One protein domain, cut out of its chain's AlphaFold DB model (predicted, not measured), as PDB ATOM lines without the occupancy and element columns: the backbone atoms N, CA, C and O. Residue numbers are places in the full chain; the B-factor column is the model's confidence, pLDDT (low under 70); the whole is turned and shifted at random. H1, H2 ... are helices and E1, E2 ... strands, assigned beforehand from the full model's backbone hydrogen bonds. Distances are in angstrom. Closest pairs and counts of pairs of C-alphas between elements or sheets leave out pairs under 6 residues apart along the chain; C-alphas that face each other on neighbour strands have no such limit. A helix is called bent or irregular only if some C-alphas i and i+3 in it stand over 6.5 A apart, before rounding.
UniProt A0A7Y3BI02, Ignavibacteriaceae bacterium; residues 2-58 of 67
ATOM      1  N   LEU A   2     -18.947  43.007 -26.160       63.62
ATOM      2  CA  LEU A   2     -19.719  41.763 -26.302       63.62
ATOM      3  C   LEU A   2     -21.213  42.122 -26.315       63.62
ATOM      4  O   LEU A   2     -21.643  42.964 -25.526       63.62
ATOM      5  N   ALA A   3     -21.988  41.519 -27.210       67.94
ATOM      6  CA  ALA A   3     -23.431  41.716 -27.304       67.94
ATOM      7  C   ALA A   3     -24.166  41.042 -26.132       67.94
ATOM      8  O   ALA A   3     -23.702  40.038 -25.598       67.94
ATOM      9  N   LYS A   4     -25.341  41.571 -25.760       68.81
ATOM     10  CA  LYS A   4     -26.227  40.995 -24.722       68.81
ATOM     11  C   LYS A   4     -26.660  39.559 -25.016       68.81
ATOM     12  O   LYS A   4     -26.857  38.767 -24.100       68.81
ATOM     13  N   GLN A   5     -26.860  39.261 -26.293       69.62
ATOM     14  CA  GLN A   5     -27.356  37.982 -26.777       69.62
ATOM     15  C   GLN A   5     -26.183  37.119 -27.241       69.62
ATOM     16  O   GLN A   5     -25.272  37.617 -27.906       69.62
ATOM     17  N   GLU A   6     -26.225  35.822 -26.924       71.50
ATOM     18  CA  GLU A   6     -25.233  34.855 -27.411       71.50
ATOM     19  C   GLU A   6     -25.242  34.792 -28.941       71.50
ATOM     20  O   GLU A   6     -24.184  34.822 -29.555       71.50
ATOM     21  N   TYR A   7     -26.421  34.848 -29.559       74.12
ATOM     22  CA  TYR A   7     -26.581  35.045 -30.996       74.12
ATOM     23  C   TYR A   7     -27.444  36.286 -31.228       74.12
ATOM     24  O   TYR A   7     -28.667  36.196 -31.127       74.12
ATOM     25  N   PRO A   8     -26.826  37.457 -31.466       77.50
ATOM     26  CA  PRO A   8     -27.548  38.686 -31.761       77.50
ATOM     27  C   PRO A   8     -28.453  38.507 -32.971       77.50
ATOM     28  O   PRO A   8     -27.986  38.103 -34.040       77.50
ATOM     29  N   ASP A   9     -29.739  38.806 -32.809       81.56
ATOM     30  CA  ASP A   9     -30.670  38.722 -33.926       81.56
ATOM     31  C   ASP A   9     -30.520  39.952 -34.830       81.56
ATOM     32  O   ASP A   9     -30.865  41.073 -34.462       81.56
ATOM     33  N   LEU A  10     -29.983  39.726 -36.029       83.00
ATOM     34  CA  LEU A  10     -29.805  40.738 -37.069       83.00
ATOM     35  C   LEU A  10     -30.887  40.640 -38.159       83.00
ATOM     36  O   LEU A  10     -30.687  41.157 -39.264       83.00
ATOM     37  N   SER A  11     -31.995  39.938 -37.908       83.19
ATOM     38  CA  SER A  11     -33.099  39.761 -38.862       83.19
ATOM     39  C   SER A  11     -33.713  41.091 -39.295       83.19
ATOM     40  O   SER A  11     -33.980  41.277 -40.471       83.19
ATOM     41  N   THR A  12     -33.811  42.066 -38.393       84.50
ATOM     42  CA  THR A  12     -34.399  43.395 -38.654       84.50
ATOM     43  C   THR A  12     -33.510  44.335 -39.486       84.50
ATOM     44  O   THR A  12     -33.909  45.461 -39.794       84.50
ATOM     45  N   TYR A  13     -32.304  43.889 -39.847       86.19
ATOM     46  CA  TYR A  13     -31.302  44.634 -40.608       86.19
ATOM     47  C   TYR A  13     -31.283  44.110 -42.052       86.19
ATOM     48  O   TYR A  13     -30.543  43.173 -42.366       86.19
ATOM     49  N   GLU A  14     -32.122  44.674 -42.922       88.31
ATOM     50  CA  GLU A  14     -32.401  44.137 -44.272       88.31
ATOM     51  C   GLU A  14     -32.051  45.096 -45.423       88.31
ATOM     52  O   GLU A  14     -32.415  44.835 -46.568       88.31
ATOM     53  N   ASP A  15     -31.338  46.197 -45.152       91.38
ATOM     54  CA  ASP A  15     -30.900  47.107 -46.219       91.38
ATOM     55  C   ASP A  15     -30.052  46.351 -47.264       91.38
ATOM     56  O   ASP A  15     -29.172  45.554 -46.925       91.38
ATOM     57  N   SER A  16     -30.321  46.609 -48.548       91.00
ATOM     58  CA  SER A  16     -29.741  45.874 -49.687       91.00
ATOM     59  C   SER A  16     -28.218  46.004 -49.799       91.00
ATOM     60  O   SER A  16     -27.535  45.185 -50.412       91.00
ATOM     61  N   GLU A  17     -27.683  47.039 -49.165       94.06
ATOM     62  CA  GLU A  17     -26.282  47.390 -49.054       94.06
ATOM     63  C   GLU A  17     -25.548  46.539 -48.010       94.06
ATOM     64  O   GLU A  17     -24.318  46.591 -47.946       94.06
ATOM     65  N   ILE A  18     -26.254  45.747 -47.196       92.62
ATOM     66  CA  ILE A  18     -25.644  44.778 -46.281       92.62
ATOM     67  C   ILE A  18     -25.084  43.622 -47.107       92.62
ATOM     68  O   ILE A  18     -25.801  42.745 -47.581       92.62
ATOM     69  N   PHE A  19     -23.764  43.604 -47.253       93.19
ATOM     70  CA  PHE A  19     -23.065  42.582 -48.026       93.19
ATOM     71  C   PHE A  19     -22.758  41.332 -47.198       93.19
ATOM     72  O   PHE A  19     -22.697  40.224 -47.729       93.19
ATOM     73  N   TRP A  20     -22.538  41.503 -45.896       92.00
ATOM     74  CA  TRP A  20     -22.178  40.407 -45.006       92.00
ATOM     75  C   TRP A  20     -22.645  40.677 -43.581       92.00
ATOM     76  O   TRP A  20     -22.536  41.805 -43.104       92.00
ATOM     77  N   LYS A  21     -23.119  39.631 -42.897       89.31
ATOM     78  CA  LYS A  21     -23.494  39.645 -41.477       89.31
ATOM     79  C   LYS A  21     -22.539  38.743 -40.699       89.31
ATOM     80  O   LYS A  21     -22.244  37.625 -41.125       89.31
ATOM     81  N   LEU A  22     -22.053  39.232 -39.566       87.06
ATOM     82  CA  LEU A  22     -21.176  38.484 -38.679       87.06
ATOM     83  C   LEU A  22     -21.970  37.372 -37.988       87.06
ATOM     84  O   LEU A  22     -23.000  37.632 -37.376       87.06
ATOM     85  N   ASN A  23     -21.453  36.146 -38.039       83.12
ATOM     86  CA  ASN A  23     -21.997  35.004 -37.308       83.12
ATOM     87  C   ASN A  23     -20.974  34.524 -36.268       83.12
ATOM     88  O   ASN A  23     -20.202  33.597 -36.515       83.12
ATOM     89  N   LYS A  24     -20.903  35.223 -35.131       78.81
ATOM     90  CA  LYS A  24     -20.013  34.888 -34.013       78.81
ATOM     91  C   LYS A  24     -20.732  35.135 -32.692       78.81
ATOM     92  O   LYS A  24     -21.362  36.176 -32.521       78.81
ATOM     93  N   ALA A  25     -20.576  34.205 -31.749       78.25
ATOM     94  CA  ALA A  25     -21.217  34.306 -30.447       78.25
ATOM     95  C   ALA A  25     -20.862  35.627 -29.741       78.25
ATOM     96  O   ALA A  25     -19.692  36.026 -29.722       78.25
ATOM     97  N   TYR A  26     -21.862  36.308 -29.184       78.19
ATOM     98  CA  TYR A  26     -21.762  37.605 -28.512       78.19
ATOM     99  C   TYR A  26     -21.181  38.735 -29.375       78.19
ATOM    100  O   TYR A  26     -20.644  39.704 -28.840       78.19
ATOM    101  N   HIS A  27     -21.239  38.637 -30.704       81.81
ATOM    102  CA  HIS A  27     -20.813  39.720 -31.589       81.81
ATOM    103  C   HIS A  27     -21.917  40.036 -32.594       81.81
ATOM    104  O   HIS A  27     -22.292  39.198 -33.407       81.81
ATOM    105  N   ALA A  28     -22.397  41.275 -32.558       87.00
ATOM    106  CA  ALA A  28     -23.223  41.842 -33.610       87.00
ATOM    107  C   ALA A  28     -22.309  42.612 -34.567       87.00
ATOM    108  O   ALA A  28     -21.439  43.365 -34.123       87.00
ATOM    109  N   GLY A  29     -22.486  42.433 -35.874       87.25
ATOM    110  CA  GLY A  29     -21.719  43.175 -36.870       87.25
ATOM    111  C   GLY A  29     -22.142  42.856 -38.294       87.25
ATOM    112  O   GLY A  29     -22.688  41.791 -38.575       87.25
ATOM    113  N   PHE A  30     -21.859  43.781 -39.203       91.75
ATOM    114  CA  PHE A  30     -22.052  43.608 -40.638       91.75
ATOM    115  C   PHE A  30     -21.111  44.512 -41.426       91.75
ATOM    116  O   PHE A  30     -20.483  45.418 -40.878       91.75
ATOM    117  N   VAL A  31     -21.016  44.243 -42.725       91.44
ATOM    118  CA  VAL A  31     -20.262  45.042 -43.690       91.44
ATOM    119  C   VAL A  31     -21.224  45.596 -44.729       91.44
ATOM    120  O   VAL A  31     -21.968  44.837 -45.355       91.44
ATOM    121  N   PHE A  32     -21.166  46.911 -44.936       93.12
ATOM    122  CA  PHE A  32     -21.891  47.588 -46.005       93.12
ATOM    123  C   PHE A  32     -21.058  47.658 -47.284       93.12
ATOM    124  O   PHE A  32     -19.838  47.834 -47.246       93.12
ATOM    125  N   ARG A  33     -21.727  47.571 -48.431       93.25
ATOM    126  CA  ARG A  33     -21.136  47.791 -49.748       93.25
ATOM    127  C   ARG A  33     -22.103  48.592 -50.611       93.25
ATOM    128  O   ARG A  33     -23.196  48.135 -50.910       93.25
ATOM    129  N   SER A  34     -21.653  49.748 -51.089       94.25
ATOM    130  CA  SER A  34     -22.366  50.547 -52.086       94.25
ATOM    131  C   SER A  34     -21.383  51.149 -53.087       94.25
ATOM    132  O   SER A  34     -20.187  51.259 -52.816       94.25
ATOM    133  N   LYS A  35     -21.887  51.530 -54.263       94.56
ATOM    134  CA  LYS A  35     -21.133  52.329 -55.242       94.56
ATOM    135  C   LYS A  35     -21.091  53.814 -54.862       94.56
ATOM    136  O   LYS A  35     -20.303  54.557 -55.435       94.56
ATOM    137  N   TYR A  36     -21.937  54.233 -53.922       95.38
ATOM    138  CA  TYR A  36     -22.117  55.621 -53.521       95.38
ATOM    139  C   TYR A  36     -21.663  55.817 -52.075       95.38
ATOM    140  O   TYR A  36     -22.127  55.126 -51.169       95.38
ATOM    141  N   TYR A  37     -20.753  56.765 -51.860       92.81
ATOM    142  CA  TYR A  37     -20.173  57.021 -50.541       92.81
ATOM    143  C   TYR A  37     -21.198  57.565 -49.536       92.81
ATOM    144  O   TYR A  37     -21.214  57.130 -48.389       92.81
ATOM    145  N   ASN A  38     -22.085  58.464 -49.974       94.94
ATOM    146  CA  ASN A  38     -23.124  59.048 -49.120       94.94
ATOM    147  C   ASN A  38     -24.041  57.974 -48.519       94.94
ATOM    148  O   ASN A  38     -24.300  58.008 -47.326       94.94
ATOM    149  N   VAL A  39     -24.414  56.961 -49.308       94.62
ATOM    150  CA  VAL A  39     -25.252  55.848 -48.835       94.62
ATOM    151  C   VAL A  39     -24.573  55.085 -47.694       94.62
ATOM    152  O   VAL A  39     -25.219  54.736 -46.714       94.62
ATOM    153  N   VAL A  40     -23.261  54.844 -47.786       94.25
ATOM    154  CA  VAL A  40     -22.517  54.183 -46.699       94.25
ATOM    155  C   VAL A  40     -22.497  55.057 -45.444       94.25
ATOM    156  O   VAL A  40     -22.670  54.528 -44.350       94.25
ATOM    157  N   GLY A  41     -22.315  56.372 -45.591       94.31
ATOM    158  CA  GLY A  41     -22.363  57.323 -44.477       94.31
ATOM    159  C   GLY A  41     -23.709  57.307 -43.751       94.31
ATOM    160  O   GLY A  41     -23.742  57.091 -42.541       94.31
ATOM    161  N   ASP A  42     -24.802  57.422 -44.504       94.44
ATOM    162  CA  ASP A  42     -26.164  57.432 -43.964       94.44
ATOM    163  C   ASP A  42     -26.486  56.119 -43.227       94.44
ATOM    164  O   ASP A  42     -27.071  56.119 -42.140       94.44
ATOM    165  N   LEU A  43     -26.066  54.977 -43.788       94.12
ATOM    166  CA  LEU A  43     -26.249  53.669 -43.157       94.12
ATOM    167  C   LEU A  43     -25.408  53.530 -41.889       94.12
ATOM    168  O   LEU A  43     -25.905  53.003 -40.895       94.12
ATOM    169  N   LEU A  44     -24.159  54.002 -41.890       92.19
ATOM    170  CA  LEU A  44     -23.316  53.974 -40.695       92.19
ATOM    171  C   LEU A  44     -23.950  54.774 -39.558       92.19
ATOM    172  O   LEU A  44     -24.022  54.262 -38.443       92.19
ATOM    173  N   GLU A  45     -24.442  55.980 -39.828       91.88
ATOM    174  CA  GLU A  45     -25.089  56.818 -38.815       91.88
ATOM    175  C   GLU A  45     -26.367  56.153 -38.275       91.88
ATOM    176  O   GLU A  45     -26.468  55.891 -37.074       91.88
ATOM    177  N   LYS A  46     -27.277  55.746 -39.173       90.81
ATOM    178  CA  LYS A  46     -28.535  55.049 -38.843       90.81
ATOM    179  C   LYS A  46     -28.310  53.798 -37.995       90.81
ATOM    180  O   LYS A  46     -29.042  53.540 -37.038       90.81
ATOM    181  N   TYR A  47     -27.340  52.973 -38.378       90.69
ATOM    182  CA  TYR A  47     -27.148  51.672 -37.751       90.69
ATOM    183  C   TYR A  47     -26.281  51.711 -36.506       90.69
ATOM    184  O   TYR A  47     -26.478  50.860 -35.642       90.69
ATOM    185  N   THR A  48     -25.387  52.690 -36.362       88.19
ATOM    186  CA  THR A  48     -24.580  52.843 -35.142       88.19
ATOM    187  C   THR A  48     -25.467  53.109 -33.929       88.19
ATOM    188  O   THR A  48     -25.300  52.460 -32.896       88.19
ATOM    189  N   GLU A  49     -26.449  54.005 -34.058       87.06
ATOM    190  CA  GLU A  49     -27.375  54.315 -32.963       87.06
ATOM    191  C   GLU A  49     -28.236  53.103 -32.584       87.06
ATOM    192  O   GLU A  49     -28.339  52.745 -31.410       87.06
ATOM    193  N   ARG A  50     -28.791  52.407 -33.581       87.69
ATOM    194  CA  ARG A  50     -29.583  51.187 -33.361       87.69
ATOM    195  C   ARG A  50     -28.771  50.068 -32.720       87.69
ATOM    196  O   ARG A  50     -29.226  49.465 -31.756       87.69
ATOM    197  N   PHE A  51     -27.541  49.846 -33.183       85.06
ATOM    198  CA  PHE A  51     -26.633  48.860 -32.590       85.06
ATOM    199  C   PHE A  51     -26.362  49.135 -31.124       85.06
ATOM    200  O   PHE A  51     -26.265  48.202 -30.321       85.06
ATOM    201  N   TYR A  52     -26.226  50.415 -30.783       81.88
ATOM    202  CA  TYR A  52     -26.064  50.811 -29.404       81.88
ATOM    203  C   TYR A  52     -27.307  50.431 -28.592       81.88
ATOM    204  O   TYR A  52     -27.191  49.738 -27.591       81.88
ATOM    205  N   GLN A  53     -28.511  50.773 -29.039       81.94
ATOM    206  CA  GLN A  53     -29.724  50.434 -28.284       81.94
ATOM    207  C   GLN A  53     -29.956  48.917 -28.161       81.94
ATOM    208  O   GLN A  53     -30.226  48.411 -27.066       81.94
ATOM    209  N   ASP A  54     -29.788  48.182 -29.260       78.56
ATOM    210  CA  ASP A  54     -30.165  46.770 -29.347       78.56
ATOM    211  C   ASP A  54     -29.125  45.849 -28.688       78.56
ATOM    212  O   ASP A  54     -29.474  44.916 -27.957       78.56
ATOM    213  N   PHE A  55     -27.830  46.112 -28.902       75.94
ATOM    214  CA  PHE A  55     -26.757  45.184 -28.523       75.94
ATOM    215  C   PHE A  55     -25.813  45.711 -27.453       75.94
ATOM    216  O   PHE A  55     -25.154  44.897 -26.794       75.94
ATOM    217  N   PHE A  56     -25.727  47.030 -27.244       70.56
ATOM    218  CA  PHE A  56     -24.870  47.568 -26.193       70.56
ATOM    219  C   PHE A  56     -25.444  47.195 -24.831       70.56
ATOM    220  O   PHE A  56     -26.531  47.624 -24.437       70.56
ATOM    221  N   THR A  57     -24.692  46.378 -24.096       58.81
ATOM    222  CA  THR A  57     -24.914  46.154 -22.673       58.81
ATOM    223  C   THR A  57     -23.895  46.991 -21.902       58.81
ATOM    224  O   THR A  57     -22.687  46.797 -22.038       58.81
ATOM    225  N   SER A  58     -24.372  47.900 -21.060       55.22
ATOM    226  CA  SER A  58     -23.621  48.270 -19.871       55.22
ATOM    227  C   SER A  58     -23.911  47.193 -18.826       55.22
ATOM    228  O   SER A  58     -25.065  46.877 -18.540       55.22
TER     229      SER A  58
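This is residues 2 to 58 of the 67 residues of a protein of Ignavibacteriaceae bacterium (UniProt A0A7Y3BI02). One long helix, H1, runs along one side of an elongated body, and a small two-stranded hairpin, E1 and E2, lies along the other side with the unnamed residues 2 to 17. E2 is the strand nearer to H1. The printed part has 57 residues, with two named strands and then one named helix along the chain, E1, E2, H1; the sheet, E1 - E2, is antiparallel. The class is mixed, helices and strands, with under half of the residues in named elements. The whole is compact, with a radius of gyration of the C-alphas of 11.6 A and spans of 33 by 20 by 16 A.

Residues 2 to 17 hold no named element. E1, residues 18 to 21, and E2, residues 30 to 32, form an antiparallel hairpin at 166 degrees; N 19 and O 31 are within hydrogen-bond range at 2.9 A, as are N 31 and O 20 at 2.9 A. The closest C-alphas of E2 and H1, residues 37 to 55, are those of Phe 32 and Val 40, 6.7 A apart. E1 and H1 are apart. In H1, 13 of 15 O i to N i+4 pairs are within hydrogen-bond range.

E1 begins at C-alpha 18 (-25.644, 44.778, -46.281). H1 measures 25.9 A from C-alpha 37 (-20.173, 57.021, -50.541) to C-alpha 55 (-26.757, 45.184, -28.523). It has a kink of 30 degrees near residue 49, yet is neither bent nor irregular, but only just: C-alphas 46 and 49 are 6.0 A apart.

The two C-alphas farthest apart, those of Lys 35 and Ser 58, are 35.7 A apart. The printed part has no cut. The link E1 to E2 is short, and E2 to H1 is tight. The mean pLDDT of the printed part is 84.8; residues 2 to 5 and 57 to 58 are under 70.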